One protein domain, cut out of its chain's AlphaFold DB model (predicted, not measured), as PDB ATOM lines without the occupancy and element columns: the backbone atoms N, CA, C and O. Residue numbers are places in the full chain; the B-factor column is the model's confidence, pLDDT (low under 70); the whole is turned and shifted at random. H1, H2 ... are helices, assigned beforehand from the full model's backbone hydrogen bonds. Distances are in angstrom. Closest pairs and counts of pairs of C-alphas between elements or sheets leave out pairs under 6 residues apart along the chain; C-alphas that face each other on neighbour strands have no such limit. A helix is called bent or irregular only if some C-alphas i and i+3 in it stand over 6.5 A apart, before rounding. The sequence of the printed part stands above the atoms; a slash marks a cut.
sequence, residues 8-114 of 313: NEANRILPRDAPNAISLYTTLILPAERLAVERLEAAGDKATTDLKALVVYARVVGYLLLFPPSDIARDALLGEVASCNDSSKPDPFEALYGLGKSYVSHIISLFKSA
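This is residues 8 to 114 of the 313 residues of a protein of Pycnoporus cinnabarinus (UniProt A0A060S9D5). A long helical hairpin, H2 and H3 side by side, is crossed on one side by a second, more open hairpin, the V of H4 and H5. H5 crosses both H2 and H3 and sticks out with residues 109 to 114, while the short H1 sits near the beginning of H2 and the end of H3, on the other side of the long hairpin from H4 and H5. The printed part has 107 residues with five named helices, H1 to H5 in chain order, and no named strand; the class is all helix. It is compact, with a radius of gyration of the C-alphas of 14.1 A and spans of 44 by 34 by 30 A.

H1, residues 8 to 13, begins at C-alpha 8, (30.913, -33.595, -24.051), and is 9.0 A long. H2, residues 19 to 46, is the longest helix at 39.6 A. It is irregular, with C-alphas 42 and 45 9.1 A apart, and has a kink of 29 degrees near residue 40. H3, residues 49 to 66, begins at C-alpha 49, (38.434, -55.510, -3.937), and is 25.8 A long. H4, residues 71 to 84, is 19.9 A long. H5, residues 92 to 113, is 29.6 A long and ends at C-alpha 113, (38.167, -42.564, 9.816); it has a kink of 27 degrees near residue 107.

H2 and H3 form a helical hairpin and touch at a shallow tilt of 20 degrees, opposite ways; their closest C-alphas are those of Glu 33 and Ala 58, 5.2 A apart. H5 touches H3 with residues 96 to 104 alone, about perpendicular at 87 degrees, the closest C-alphas being those of Tyr 57 and Gly 100, 4.1 A apart. H5 touches H2 with residues 92 to 96 alone, about perpendicular at 82 degrees, closest at the C-alphas of Ala 32 and Phe 93, 5.5 A. H4 and H5 form a helical hairpin, touching at a steep tilt of 42 degrees, opposite ways, with the C-alphas of Cys 84 and Pro 92 closest at 5.2 A. H4 touches H3 with residues 74 to 78 alone, closest at the C-alphas of Leu 65 and Arg 74, 5.8 A, and touches H2 with residues 78 to 82 alone, closest at those of Ala 21 and Leu 78, 6.6 A. H1 is close to H2 but not clearly touching, with the C-alphas of Asn 11 and Ile 22 closest at 6.3 A; it is apart from H4 and H5. In H1 and H4 every O i to N i+4 pair is within hydrogen-bond range; in H2 20 of 24 are, in H3 13 of 14 and in H5 16 of 18.

The C-alphas farthest apart, those of Asp 17 and Asp 45, are 43.8 A apart. The printed part has no cut and no long link. The mean pLDDT of the printed part is 89.1, and residues 113 to 114 are under 70.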
ATOM      1  N   ASN A   8      31.807 -34.705 -23.727       93.69
ATOM      2  CA  ASN A   8      30.913 -33.595 -24.051       93.69
ATOM      3  C   ASN A   8      30.307 -32.942 -22.804       93.69
ATOM      4  O   ASN A   8      30.138 -31.725 -22.777       93.69
ATOM      5  N   GLU A   9      29.961 -33.732 -21.789       95.25
ATOM      6  CA  GLU A   9      29.449 -33.220 -20.516       95.25
ATOM      7  C   GLU A   9      30.565 -32.547 -19.718       95.25
ATOM      8  O   GLU A   9      30.393 -31.419 -19.263       95.25
ATOM      9  N   ALA A  10      31.740 -33.173 -19.640       93.50
ATOM     10  CA  ALA A  10      32.923 -32.597 -19.013       93.50
ATOM     11  C   ALA A  10      33.320 -31.258 -19.648       93.50
ATOM     12  O   ALA A  10      33.594 -30.304 -18.931       93.50
ATOM     13  N   ASN A  11      33.260 -31.137 -20.977       91.81
ATOM     14  CA  ASN A  11      33.547 -29.885 -21.683       91.81
ATOM     15  C   ASN A  11      32.540 -28.758 -21.380       91.81
ATOM     16  O   ASN A  11      32.829 -27.591 -21.624       91.81
ATOM     17  N   ARG A  12      31.342 -29.086 -20.876       92.81
ATOM     18  CA  ARG A  12      30.368 -28.086 -20.400       92.81
ATOM     19  C   ARG A  12      30.621 -27.666 -18.955       92.81
ATOM     20  O   ARG A  12      30.211 -26.574 -18.585       92.81
ATOM     21  N   ILE A  13      31.238 -28.540 -18.162       92.25
ATOM     22  CA  ILE A  13      31.535 -28.318 -16.741       92.25
ATOM     23  C   ILE A  13      32.867 -27.578 -16.577       92.25
ATOM     24  O   ILE A  13      32.981 -26.690 -15.738       92.25
ATOM     25  N   LEU A  14      33.881 -27.956 -17.358       90.31
ATOM     26  CA  LEU A  14      35.227 -27.409 -17.231       90.31
ATOM     27  C   LEU A  14      35.303 -25.944 -17.699       90.31
ATOM     28  O   LEU A  14      34.633 -25.574 -18.671       90.31
ATOM     29  N   PRO A  15      36.155 -25.121 -17.057       83.75
ATOM     30  CA  PRO A  15      36.412 -23.753 -17.494       83.75
ATOM     31  C   PRO A  15      36.918 -23.708 -18.941       83.75
ATOM     32  O   PRO A  15      37.751 -24.519 -19.357       83.75
ATOM     33  N   ARG A  16      36.417 -22.749 -19.730       77.44
ATOM     34  CA  ARG A  16      36.753 -22.626 -21.166       77.44
ATOM     35  C   ARG A  16      38.213 -22.242 -21.414       77.44
ATOM     36  O   ARG A  16      38.733 -22.478 -22.498       77.44
ATOM     37  N   ASP A  17      38.841 -21.639 -20.425       74.56
ATOM     38  CA  ASP A  17      40.224 -21.182 -20.384       74.56
ATOM     39  C   ASP A  17      41.209 -22.250 -19.878       74.56
ATOM     40  O   ASP A  17      42.413 -22.005 -19.866       74.56
ATOM     41  N   ALA A  18      40.736 -23.466 -19.569       72.88
ATOM     42  CA  ALA A  18      41.567 -24.602 -19.165       72.88
ATOM     43  C   ALA A  18      41.623 -25.713 -20.246       72.88
ATOM     44  O   ALA A  18      41.187 -26.845 -20.001       72.88
ATOM     45  N   PRO A  19      42.184 -25.466 -21.451       74.19
ATOM     46  CA  PRO A  19      42.202 -26.450 -22.543       74.19
ATOM     47  C   PRO A  19      42.977 -27.729 -22.186       74.19
ATOM     48  O   PRO A  19      42.657 -28.821 -22.659       74.19
ATOM     49  N   ASN A  20      43.959 -27.621 -21.289       87.06
ATOM     50  CA  ASN A  20      44.706 -28.771 -20.789       87.06
ATOM     51  C   ASN A  20      43.834 -29.695 -19.925       87.06
ATOM     52  O   ASN A  20      44.052 -30.904 -19.932       87.06
ATOM     53  N   ALA A  21      42.819 -29.160 -19.238       91.19
ATOM     54  CA  ALA A  21      41.939 -29.953 -18.388       91.19
ATOM     55  C   ALA A  21      41.086 -30.919 -19.200       91.19
ATOM     56  O   ALA A  21      41.084 -32.117 -18.918       91.19
ATOM     57  N   ILE A  22      40.421 -30.430 -20.249       94.00
ATOM     58  CA  ILE A  22      39.619 -31.300 -21.114       94.00
ATOM     59  C   ILE A  22      40.505 -32.295 -21.876       94.00
ATOM     60  O   ILE A  22      40.133 -33.459 -22.031       94.00
ATOM     61  N   SER A  23      41.707 -31.881 -22.286       94.06
ATOM     62  CA  SER A  23      42.676 -32.767 -22.936       94.06
ATOM     63  C   SER A  23      43.088 -33.926 -22.022       94.06
ATOM     64  O   SER A  23      42.911 -35.086 -22.386       94.06
ATOM     65  N   LEU A  24      43.544 -33.654 -20.795       95.12
ATOM     66  CA  LEU A  24      43.935 -34.702 -19.842       95.12
ATOM     67  C   LEU A  24      42.743 -35.560 -19.408       95.12
ATOM     68  O   LEU A  24      42.863 -36.779 -19.271       95.12
ATOM     69  N   TYR A  25      41.570 -34.948 -19.251       96.38
ATOM     70  CA  TYR A  25      40.351 -35.676 -18.929       96.38
ATOM     71  C   TYR A  25      40.004 -36.711 -20.005       96.38
ATOM     72  O   TYR A  25      39.699 -37.862 -19.696       96.38
ATOM     73  N   THR A  26      40.092 -36.321 -21.276       95.31
ATOM     74  CA  THR A  26      39.718 -37.176 -22.412       95.31
ATOM     75  C   THR A  26      40.796 -38.170 -22.821       95.31
ATOM     76  O   THR A  26      40.461 -39.267 -23.261       95.31
ATOM     77  N   THR A  27      42.072 -37.817 -22.669       94.75
ATOM     78  CA  THR A  27      43.198 -38.652 -23.117       94.75
ATOM     79  C   THR A  27      43.749 -39.569 -22.029       94.75
ATOM     80  O   THR A  27      44.345 -40.588 -22.366       94.75
ATOM     81  N   LEU A  28      43.515 -39.264 -20.747       96.19
ATOM     82  CA  LEU A  28      44.044 -40.048 -19.629       96.19
ATOM     83  C   LEU A  28      42.957 -40.531 -18.663       96.19
ATOM     84  O   LEU A  28      42.817 -41.736 -18.460       96.19
ATOM     85  N   ILE A  29      42.164 -39.621 -18.087       97.62
ATOM     86  CA  ILE A  29      41.244 -39.961 -16.985       97.62
ATOM     87  C   ILE A  29      40.090 -40.858 -17.453       97.62
ATOM     88  O   ILE A  29      39.857 -41.916 -16.868       97.62
ATOM     89  N   LEU A  30      39.372 -40.462 -18.510       97.56
ATOM     90  CA  LEU A  30      38.265 -41.256 -19.052       97.56
ATOM     91  C   LEU A  30      38.717 -42.629 -19.578       97.56
ATOM     92  O   LEU A  30      38.044 -43.620 -19.284       97.56
ATOM     93  N   PRO A  31      39.828 -42.745 -20.334       97.94
ATOM     94  CA  PRO A  31      40.365 -44.047 -20.721       97.94
ATOM     95  C   PRO A  31      40.754 -44.927 -19.529       97.94
ATOM     96  O   PRO A  31      40.452 -46.119 -19.552       97.94
ATOM     97  N   ALA A  32      41.350 -44.357 -18.475       97.81
ATOM     98  CA  ALA A  32      41.683 -45.104 -17.265       97.81
ATOM     99  C   ALA A  32      40.428 -45.644 -16.563       97.81
ATOM    100  O   ALA A  32      40.366 -46.827 -16.235       97.81
ATOM    101  N   GLU A  33      39.384 -44.824 -16.381       98.19
ATOM    102  CA  GLU A  33      38.124 -45.315 -15.807       98.19
ATOM    103  C   GLU A  33      37.535 -46.452 -16.651       98.19
ATOM    104  O   GLU A  33      37.165 -47.493 -16.106       98.19
ATOM    105  N   ARG A  34      37.489 -46.278 -17.978       97.56
ATOM    106  CA  ARG A  34      36.959 -47.287 -18.899       97.56
ATOM    107  C   ARG A  34      37.707 -48.610 -18.773       97.56
ATOM    108  O   ARG A  34      37.070 -49.641 -18.591       97.56
ATOM    109  N   LEU A  35      39.038 -48.572 -18.785       97.44
ATOM    110  CA  LEU A  35      39.862 -49.767 -18.633       97.44
ATOM    111  C   LEU A  35      39.641 -50.442 -17.272       97.44
ATOM    112  O   LEU A  35      39.556 -51.667 -17.195       97.44
ATOM    113  N   ALA A  36      39.538 -49.667 -16.188       96.75
ATOM    114  CA  ALA A  36      39.255 -50.212 -14.862       96.75
ATOM    115  C   ALA A  36      37.880 -50.900 -14.806       96.75
ATOM    116  O   ALA A  36      37.756 -51.972 -14.211       96.75
ATOM    117  N   VAL A  37      36.861 -50.313 -15.442       96.75
ATOM    118  CA  VAL A  37      35.515 -50.896 -15.549       96.75
ATOM    119  C   VAL A  37      35.539 -52.170 -16.390       96.75
ATOM    120  O   VAL A  37      35.041 -53.188 -15.927       96.75
ATOM    121  N   GLU A  38      36.191 -52.164 -17.554       96.69
ATOM    122  CA  GLU A  38      36.340 -53.351 -18.409       96.69
ATOM    123  C   GLU A  38      37.029 -54.504 -17.661       96.69
ATOM    124  O   GLU A  38      36.558 -55.642 -17.695       96.69
ATOM    125  N   ARG A  39      38.112 -54.217 -16.921       95.19
ATOM    126  CA  ARG A  39      38.803 -55.209 -16.075       95.19
ATOM    127  C   ARG A  39      37.887 -55.759 -14.977       95.19
ATOM    128  O   ARG A  39      37.930 -56.953 -14.684       95.19
ATOM    129  N   LEU A  40      37.080 -54.897 -14.357       94.75
ATOM    130  CA  LEU A  40      36.138 -55.288 -13.310       94.75
ATOM    131  C   LEU A  40      35.009 -56.169 -13.863       94.75
ATOM    132  O   LEU A  40      34.685 -57.191 -13.261       94.75
ATOM    133  N   GLU A  41      34.437 -55.797 -15.006       94.38
ATOM    134  CA  GLU A  41      33.370 -56.541 -15.680       94.38
ATOM    135  C   GLU A  41      33.863 -57.901 -16.179       94.38
ATOM    136  O   GLU A  41      33.207 -58.916 -15.942       94.38
ATOM    137  N   ALA A  42      35.055 -57.953 -16.782       95.06
ATOM    138  CA  ALA A  42      35.667 -59.198 -17.245       95.06
ATOM    139  C   ALA A  42      35.938 -60.195 -16.104       95.06
ATOM    140  O   ALA A  42      35.918 -61.408 -16.319       95.06
ATOM    141  N   ALA A  43      36.171 -59.706 -14.882       92.06
ATOM    142  CA  ALA A  43      36.344 -60.556 -13.708       92.06
ATOM    143  C   ALA A  43      35.019 -61.154 -13.190       92.06
ATOM    144  O   ALA A  43      35.050 -62.184 -12.511       92.06
ATOM    145  N   GLY A  44      33.870 -60.542 -13.505       90.62
ATOM    146  CA  GLY A  44      32.543 -60.989 -13.074       90.62
ATOM    147  C   GLY A  44      32.476 -61.266 -11.568       90.62
ATOM    148  O   GLY A  44      32.938 -60.472 -10.747       90.62
ATOM    149  N   ASP A  45      31.969 -62.442 -11.194       88.81
ATOM    150  CA  ASP A  45      31.855 -62.867  -9.790       88.81
ATOM    151  C   ASP A  45      33.209 -63.041  -9.075       88.81
ATOM    152  O   ASP A  45      33.263 -63.091  -7.847       88.81
ATOM    153  N   LYS A  46      34.322 -63.111  -9.820       87.44
ATOM    154  CA  LYS A  46      35.687 -63.213  -9.272       87.44
ATOM    155  C   LYS A  46      36.343 -61.848  -9.046       87.44
ATOM    156  O   LYS A  46      37.530 -61.791  -8.724       87.44
ATOM    157  N   ALA A  47      35.605 -60.752  -9.226       87.12
ATOM    158  CA  ALA A  47      36.105 -59.400  -9.025       87.12
ATOM    159  C   ALA A  47      36.679 -59.190  -7.615       87.12
ATOM    160  O   ALA A  47      35.968 -59.275  -6.608       87.12
ATOM    161  N   THR A  48      37.964 -58.842  -7.548       91.50
ATOM    162  CA  THR A  48      38.646 -58.521  -6.293       91.50
ATOM    163  C   THR A  48      38.288 -57.117  -5.801       91.50
ATOM    164  O   THR A  48      37.815 -56.258  -6.553       91.50
ATOM    165  N   THR A  49      38.542 -56.858  -4.517       89.62
ATOM    166  CA  THR A  49      38.434 -55.510  -3.937       89.62
ATOM    167  C   THR A  49      39.353 -54.515  -4.649       89.62
ATOM    168  O   THR A  49      38.952 -53.373  -4.861       89.62
ATOM    169  N   ASP A  50      40.533 -54.955  -5.089       91.19
ATOM    170  CA  ASP A  50      41.506 -54.101  -5.777       91.19
ATOM    171  C   ASP A  50      40.981 -53.605  -7.126       91.19
ATOM    172  O   ASP A  50      41.068 -52.413  -7.414       91.19
ATOM    173  N   LEU A  51      40.338 -54.473  -7.917       90.94
ATOM    174  CA  LEU A  51      39.728 -54.071  -9.190       90.94
ATOM    175  C   LEU A  51      38.614 -53.037  -8.990       90.94
ATOM    176  O   LEU A  51      38.529 -52.056  -9.727       90.94
ATOM    177  N   LYS A  52      37.789 -53.214  -7.949       92.88
ATOM    178  CA  LYS A  52      36.767 -52.221  -7.579       92.88
ATOM    179  C   LYS A  52      37.406 -50.896  -7.161       92.88
ATOM    180  O   LYS A  52      36.862 -49.836  -7.468       92.88
ATOM    181  N   ALA A  53      38.549 -50.948  -6.480       93.88
ATOM    182  CA  ALA A  53      39.267 -49.762  -6.035       93.88
ATOM    183  C   ALA A  53      39.832 -48.947  -7.209       93.88
ATOM    184  O   ALA A  53      39.724 -47.726  -7.173       93.88
ATOM    185  N   LEU A  54      40.330 -49.584  -8.278       96.25
ATOM    186  CA  LEU A  54      40.819 -48.871  -9.471       96.25
ATOM    187  C   LEU A  54      39.746 -47.967 -10.093       96.25
ATOM    188  O   LEU A  54      40.013 -46.805 -10.403       96.25
ATOM    189  N   VAL A  55      38.510 -48.468 -10.197       96.88
ATOM    190  CA  VAL A  55      37.366 -47.680 -10.684       96.88
ATOM    191  C   VAL A  55      37.120 -46.471  -9.781       96.88
ATOM    192  O   VAL A  55      36.883 -45.366 -10.267       96.88
ATOM    193  N   VAL A  56      37.197 -46.654  -8.461       94.88
ATOM    194  CA  VAL A  56      37.051 -45.552  -7.497       94.88
ATOM    195  C   VAL A  56      38.179 -44.535  -7.654       94.88
ATOM    196  O   VAL A  56      37.896 -43.344  -7.683       94.88
ATOM    197  N   TYR A  57      39.431 -44.970  -7.797       96.06
ATOM    198  CA  TYR A  57      40.581 -44.074  -7.925       96.06
ATOM    199  C   TYR A  57      40.499 -43.204  -9.179       96.06
ATOM    200  O   TYR A  57      40.656 -41.988  -9.076       96.06
ATOM    201  N   ALA A  58      40.168 -43.789 -10.335       96.94
ATOM    202  CA  ALA A  58      39.960 -43.020 -11.562       96.94
ATOM    203  C   ALA A  58      38.816 -42.008 -11.414       96.94
ATOM    204  O   ALA A  58      38.952 -40.843 -11.789       96.94
ATOM    205  N   ARG A  59      37.697 -42.434 -10.809       97.12
ATOM    206  CA  ARG A  59      36.542 -41.559 -10.581       97.12
ATOM    207  C   ARG A  59      36.851 -40.415  -9.630       97.12
ATOM    208  O   ARG A  59      36.428 -39.300  -9.901       97.12
ATOM    209  N   VAL A  60      37.589 -40.660  -8.549       93.94
ATOM    210  CA  VAL A  60      37.987 -39.614  -7.596       93.94
ATOM    211  C   VAL A  60      38.799 -38.534  -8.299       93.94
ATOM    212  O   VAL A  60      38.447 -37.366  -8.190       93.94
ATOM    213  N   VAL A  61      39.813 -38.910  -9.084       95.00
ATOM    214  CA  VAL A  61      40.611 -37.937  -9.848       95.00
ATOM    215  C   VAL A  61      39.741 -37.173 -10.849       95.00
ATOM    216  O   VAL A  61      39.823 -35.951 -10.932       95.00
ATOM    217  N   GLY A  62      38.863 -37.868 -11.580       95.81
ATOM    218  CA  GLY A  62      37.981 -37.226 -12.553       95.81
ATOM    219  C   GLY A  62      36.975 -36.261 -11.927       95.81
ATOM    220  O   GLY A  62      36.821 -35.148 -12.419       95.81
ATOM    221  N   TYR A  63      36.316 -36.644 -10.832       95.00
ATOM    222  CA  TYR A  63      35.371 -35.767 -10.142       95.00
ATOM    223  C   TYR A  63      36.065 -34.598  -9.442       95.00
ATOM    224  O   TYR A  63      35.528 -33.499  -9.496       95.00
ATOM    225  N   LEU A  64      37.258 -34.789  -8.868       91.25
ATOM    226  CA  LEU A  64      38.051 -33.682  -8.320       91.25
ATOM    227  C   LEU A  64      38.480 -32.692  -9.405       91.25
ATOM    228  O   LEU A  64      38.519 -31.495  -9.152       91.25
ATOM    229  N   LEU A  65      38.760 -33.160 -10.626       93.19
ATOM    230  CA  LEU A  65      39.085 -32.260 -11.732       93.19
ATOM    231  C   LEU A  65      37.868 -31.459 -12.211       93.19
ATOM    232  O   LEU A  65      37.999 -30.290 -12.581       93.19
ATOM    233  N   LEU A  66      36.690 -32.086 -12.235       93.31
ATOM    234  CA  LEU A  66      35.445 -31.453 -12.672       93.31
ATOM    235  C   LEU A  66      34.899 -30.480 -11.621       93.31
ATOM    236  O   LEU A  66      34.551 -29.349 -11.963       93.31
ATOM    237  N   PHE A  67      34.891 -30.909 -10.361       89.94
ATOM    238  CA  PHE A  67      34.325 -30.212  -9.207       89.94
ATOM    239  C   PHE A  67      35.382 -30.060  -8.102       89.94
ATOM    240  O   PHE A  67      35.267 -30.672  -7.035       89.94
ATOM    241  N   PRO A  68      36.455 -29.299  -8.358       86.81
ATOM    242  CA  PRO A  68      37.458 -29.032  -7.346       86.81
ATOM    243  C   PRO A  68      36.890 -28.079  -6.283       86.81
ATOM    244  O   PRO A  68      36.016 -27.267  -6.593       86.81
ATOM    245  N   PRO A  69      37.420 -28.116  -5.052       79.06
ATOM    246  CA  PRO A  69      37.023 -27.175  -4.005       79.06
ATOM    247  C   PRO A  69      37.493 -25.738  -4.273       79.06
ATOM    248  O   PRO A  69      36.950 -24.801  -3.701       79.06
ATOM    249  N   SER A  70      38.499 -25.551  -5.131       81.69
ATOM    250  CA  SER A  70      38.983 -24.241  -5.569       81.69
ATOM    251  C   SER A  70      39.691 -24.350  -6.922       81.69
ATOM    252  O   SER A  70      40.110 -25.436  -7.330       81.69
ATOM    253  N   ASP A  71      39.883 -23.228  -7.615       84.19
ATOM    254  CA  ASP A  71      40.673 -23.221  -8.854       84.19
ATOM    255  C   ASP A  71      42.149 -23.561  -8.596       84.19
ATOM    256  O   ASP A  71      42.758 -24.285  -9.381       84.19
ATOM    257  N   ILE A  72      42.688 -23.173  -7.432       84.62
ATOM    258  CA  ILE A  72      44.027 -23.576  -6.972       84.62
ATOM    259  C   ILE A  72      44.133 -25.107  -6.907       84.62
ATOM    260  O   ILE A  72      45.098 -25.688  -7.408       84.62
ATOM    261  N   ALA A  73      43.116 -25.770  -6.343       85.06
ATOM    262  CA  ALA A  73      43.057 -27.227  -6.283       85.06
ATOM    263  C   ALA A  73      43.014 -27.856  -7.679       85.06
ATOM    264  O   ALA A  73      43.658 -28.880  -7.920       85.06
ATOM    265  N   ARG A  74      42.276 -27.234  -8.608       89.62
ATOM    266  CA  ARG A  74      42.205 -27.682 -10.002       89.62
ATOM    267  C   ARG A  74      43.578 -27.640 -10.656       89.62
ATOM    268  O   ARG A  74      43.989 -28.635 -11.244       89.62
ATOM    269  N   ASP A  75      44.285 -26.522 -10.531       88.06
ATOM    270  CA  ASP A  75      45.595 -26.316 -11.150       88.06
ATOM    271  C   ASP A  75      46.655 -27.260 -10.577       88.06
ATOM    272  O   ASP A  75      47.419 -27.876 -11.329       88.06
ATOM    273  N   ALA A  76      46.659 -27.449  -9.254       88.00
ATOM    274  CA  ALA A  76      47.528 -28.420  -8.600       88.00
ATOM    275  C   ALA A  76      47.262 -29.843  -9.121       88.00
ATOM    276  O   ALA A  76      48.193 -30.539  -9.538       88.00
ATOM    277  N   LEU A  77      45.990 -30.250  -9.177       90.50
ATOM    278  CA  LEU A  77      45.598 -31.561  -9.688       90.50
ATOM    279  C   LEU A  77      45.957 -31.728 -11.169       90.50
ATOM    280  O   LEU A  77      46.419 -32.793 -11.571       90.50
ATOM    281  N   LEU A  78      45.784 -30.688 -11.987       91.50
ATOM    282  CA  LEU A  78      46.158 -30.705 -13.400       91.50
ATOM    283  C   LEU A  78      47.646 -30.997 -13.587       91.50
ATOM    284  O   LEU A  78      47.996 -31.827 -14.427       91.50
ATOM    285  N   GLY A  79      48.510 -30.366 -12.788       90.06
ATOM    286  CA  GLY A  79      49.945 -30.645 -12.798       90.06
ATOM    287  C   GLY A  79      50.263 -32.099 -12.433       90.06
ATOM    288  O   GLY A  79      51.068 -32.753 -13.100       90.06
ATOM    289  N   GLU A  80      49.590 -32.648 -11.423       91.25
ATOM    290  CA  GLU A  80      49.781 -34.039 -10.996       91.25
ATOM    291  C   GLU A  80      49.290 -35.048 -12.039       91.25
ATOM    292  O   GLU A  80      49.989 -36.020 -12.338       91.25
ATOM    293  N   VAL A  81      48.123 -34.804 -12.636       93.69
ATOM    294  CA  VAL A  81      47.566 -35.625 -13.717       93.69
ATOM    295  C   VAL A  81      48.473 -35.565 -14.947       93.69
ATOM    296  O   VAL A  81      48.789 -36.608 -15.516       93.69
ATOM    297  N   ALA A  82      48.971 -34.382 -15.320       92.75
ATOM    298  CA  ALA A  82      49.944 -34.241 -16.401       92.75
ATOM    299  C   ALA A  82      51.218 -35.052 -16.123       92.75
ATOM    300  O   ALA A  82      51.697 -35.762 -17.004       92.75
ATOM    301  N   SER A  83      51.716 -35.034 -14.880       90.62
ATOM    302  CA  SER A  83      52.879 -35.835 -14.476       90.62
ATOM    303  C   SER A  83      52.627 -37.343 -14.562       90.62
ATOM    304  O   SER A  83      53.569 -38.125 -14.671       90.62
ATOM    305  N   CYS A  84      51.374 -37.801 -14.460       92.31
ATOM    306  CA  CYS A  84      51.032 -39.213 -14.649       92.31
ATOM    307  C   CYS A  84      51.223 -39.647 -16.103       92.31
ATOM    308  O   CYS A  84      51.550 -40.804 -16.336       92.31
ATOM    309  N   ASN A  85      51.102 -38.716 -17.050       88.00
ATOM    310  CA  ASN A  85      51.291 -38.950 -18.478       88.00
ATOM    311  C   ASN A  85      52.734 -38.714 -18.963       88.00
ATOM    312  O   ASN A  85      52.973 -38.594 -20.164       88.00
ATOM    313  N   ASP A  86      53.694 -38.584 -18.045       85.69
ATOM    314  CA  ASP A  86      55.101 -38.399 -18.391       85.69
ATOM    315  C   ASP A  86      55.658 -39.667 -19.057       85.69
ATOM    316  O   ASP A  86      55.509 -40.773 -18.539       85.69
ATOM    317  N   SER A  87      56.351 -39.495 -20.184       77.94
ATOM    318  CA  SER A  87      57.015 -40.568 -20.941       77.94
ATOM    319  C   SER A  87      58.012 -41.414 -20.136       77.94
ATOM    320  O   SER A  87      58.351 -42.520 -20.550       77.94
ATOM    321  N   SER A  88      58.492 -40.910 -18.998       79.69
ATOM    322  CA  SER A  88      59.353 -41.642 -18.066       79.69
ATOM    323  C   SER A  88      58.603 -42.680 -17.223       79.69
ATOM    324  O   SER A  88      59.240 -43.555 -16.631       79.69
ATOM    325  N   LYS A  89      57.265 -42.618 -17.157       78.00
ATOM    326  CA  LYS A  89      56.448 -43.575 -16.406       78.00
ATOM    327  C   LYS A  89      56.079 -44.778 -17.285       78.00
ATOM    328  O   LYS A  89      55.637 -44.596 -18.415       78.00
ATOM    329  N   PRO A  90      56.224 -46.013 -16.770       78.44
ATOM    330  CA  PRO A  90      55.994 -47.222 -17.560       78.44
ATOM    331  C   PRO A  90      54.517 -47.450 -17.909       78.44
ATOM    332  O   PRO A  90      54.232 -48.031 -18.952       78.44
ATOM    333  N   ASP A  91      53.587 -46.996 -17.062       92.25
ATOM    334  CA  ASP A  91      52.147 -47.054 -17.322       92.25
ATOM    335  C   ASP A  91      51.461 -45.794 -16.753       92.25
ATOM    336  O   ASP A  91      51.452 -45.591 -15.529       92.25
ATOM    337  N   PRO A  92      50.894 -44.927 -17.613       93.50
ATOM    338  CA  PRO A  92      50.258 -43.694 -17.172       93.50
ATOM    339  C   PRO A  92      48.938 -43.934 -16.420       93.50
ATOM    340  O   PRO A  92      48.564 -43.125 -15.569       93.50
ATOM    341  N   PHE A  93      48.245 -45.051 -16.666       95.75
ATOM    342  CA  PHE A  93      47.025 -45.404 -15.939       95.75
ATOM    343  C   PHE A  93      47.336 -45.903 -14.533       95.75
ATOM    344  O   PHE A  93      46.680 -45.472 -13.588       95.75
ATOM    345  N   GLU A  94      48.370 -46.730 -14.356       94.25
ATOM    346  CA  GLU A  94      48.801 -47.147 -13.012       94.25
ATOM    347  C   GLU A  94      49.274 -45.952 -12.174       94.25
ATOM    348  O   GLU A  94      48.940 -45.842 -10.992       94.25
ATOM    349  N   ALA A  95      49.966 -44.990 -12.795       93.62
ATOM    350  CA  ALA A  95      50.314 -43.733 -12.140       93.62
ATOM    351  C   ALA A  95      49.066 -42.935 -11.710       93.62
ATOM    352  O   ALA A  95      49.013 -42.442 -10.580       93.62
ATOM    353  N   LEU A  96      48.046 -42.858 -12.571       96.06
ATOM    354  CA  LEU A  96      46.778 -42.194 -12.267       96.06
ATOM    355  C   LEU A  96      46.010 -42.896 -11.134       96.06
ATOM    356  O   LEU A  96      45.477 -42.230 -10.245       96.06
ATOM    357  N   TYR A  97      45.967 -44.232 -11.115       96.62
ATOM    358  CA  TYR A  97      45.353 -44.978 -10.013       96.62
ATOM    359  C   TYR A  97      46.112 -44.763  -8.703       96.62
ATOM    360  O   TYR A  97      45.485 -44.618  -7.655       96.62
ATOM    361  N   GLY A  98      47.445 -44.687  -8.756       92.19
ATOM    362  CA  GLY A  98      48.280 -44.317  -7.614       92.19
ATOM    363  C   GLY A  98      47.937 -42.928  -7.070       92.19
ATOM    364  O   GLY A  98      47.778 -42.765  -5.857       92.19
ATOM    365  N   LEU A  99      47.734 -41.951  -7.960       91.50
ATOM    366  CA  LEU A  99      47.278 -40.611  -7.592       91.50
ATOM    367  C   LEU A  99      45.897 -40.653  -6.919       91.50
ATOM    368  O   LEU A  99      45.730 -40.144  -5.812       91.50
ATOM    369  N   GLY A 100      44.921 -41.326  -7.535       92.06
ATOM    370  CA  GLY A 100      43.578 -41.469  -6.969       92.06
ATOM    371  C   GLY A 100      43.561 -42.207  -5.628       92.06
ATOM    372  O   GLY A 100      42.821 -41.824  -4.721       92.06
ATOM    373  N   LYS A 101      44.421 -43.216  -5.452       91.62
ATOM    374  CA  LYS A 101      44.625 -43.898  -4.169       91.62
ATOM    375  C   LYS A 101      45.129 -42.935  -3.103       91.62
ATOM    376  O   LYS A 101      44.594 -42.944  -2.000       91.62
ATOM    377  N   SER A 102      46.104 -42.093  -3.438       86.31
ATOM    378  CA  SER A 102      46.628 -41.067  -2.532       86.31
ATOM    379  C   SER A 102      45.514 -40.129  -2.050       86.31
ATOM    380  O   SER A 102      45.330 -39.953  -0.845       86.31
ATOM    381  N   TYR A 103      44.671 -39.645  -2.969       86.25
ATOM    382  CA  TYR A 103      43.509 -38.816  -2.640       86.25
ATOM    383  C   TYR A 103      42.500 -39.513  -1.720       86.25
ATOM    384  O   TYR A 103      42.055 -38.937  -0.725       86.25
ATOM    385  N   VAL A 104      42.157 -40.772  -2.007       85.88
ATOM    386  CA  VAL A 104      41.259 -41.554  -1.145       85.88
ATOM    387  C   VAL A 104      41.870 -41.751   0.243       85.88
ATOM    388  O   VAL A 104      41.191 -41.560   1.251       85.88
ATOM    389  N   SER A 105      43.146 -42.130   0.310       80.94
ATOM    390  CA  SER A 105      43.831 -42.458   1.560       80.94
ATOM    391  C   SER A 105      44.082 -41.248   2.453       80.94
ATOM    392  O   SER A 105      43.997 -41.398   3.667       80.94
ATOM    393  N   HIS A 106      44.370 -40.075   1.888       74.25
ATOM    394  CA  HIS A 106      44.746 -38.899   2.676       74.25
ATOM    395  C   HIS A 106      43.606 -37.906   2.894       74.25
ATOM    396  O   HIS A 106      43.562 -37.288   3.950       74.25
ATOM    397  N   ILE A 107      42.665 -37.777   1.955       75.12
ATOM    398  CA  ILE A 107      41.553 -36.826   2.089       75.12
ATOM    399  C   ILE A 107      40.285 -37.554   2.521       75.12
ATOM    400  O   ILE A 107      39.770 -37.318   3.607       75.12
ATOM    401  N   ILE A 108      39.788 -38.493   1.715       74.44
ATOM    402  CA  ILE A 108      38.477 -39.114   1.979       74.44
ATOM    403  C   ILE A 108      38.501 -39.923   3.279       74.44
ATOM    404  O   ILE A 108      37.560 -39.862   4.072       74.44
ATOM    405  N   SER A 109      39.580 -40.669   3.514       73.25
ATOM    406  CA  SER A 109      39.739 -41.413   4.761       73.25
ATOM    407  C   SER A 109      39.862 -40.490   5.962       73.25
ATOM    408  O   SER A 109      39.282 -40.829   6.978       73.25
ATOM    409  N   LEU A 110      40.509 -39.321   5.866       71.75
ATOM    410  CA  LEU A 110      40.622 -38.390   6.996       71.75
ATOM    411  C   LEU A 110      39.242 -38.048   7.569       71.75
ATOM    412  O   LEU A 110      39.012 -38.211   8.765       71.75
ATOM    413  N   PHE A 111      38.303 -37.655   6.707       73.44
ATOM    414  CA  PHE A 111      36.956 -37.283   7.142       73.44
ATOM    415  C   PHE A 111      36.121 -38.481   7.615       73.44
ATOM    416  O   PHE A 111      35.311 -38.324   8.527       73.44
ATOM    417  N   LYS A 112      36.358 -39.685   7.069       70.69
ATOM    418  CA  LYS A 112      35.619 -40.912   7.426       70.69
ATOM    419  C   LYS A 112      36.170 -41.685   8.628       70.69
ATOM    420  O   LYS A 112      35.401 -42.334   9.330       70.69
ATOM    421  N   SER A 113      37.488 -41.705   8.832       54.94
ATOM    422  CA  SER A 113      38.167 -42.564   9.816       54.94
ATOM    423  C   SER A 113      38.419 -41.877  11.151       54.94
ATOM    424  O   SER A 113      38.637 -42.556  12.149       54.94
ATOM    425  N   ALA A 114      38.422 -40.545  11.176       52.84
ATOM    426  CA  ALA A 114      38.773 -39.769  12.360       52.84
ATOM    427  C   ALA A 114      37.703 -39.768  13.465       52.84
ATOM    428  O   ALA A 114      37.965 -39.310  14.569       52.84
TER     429      ALA A 114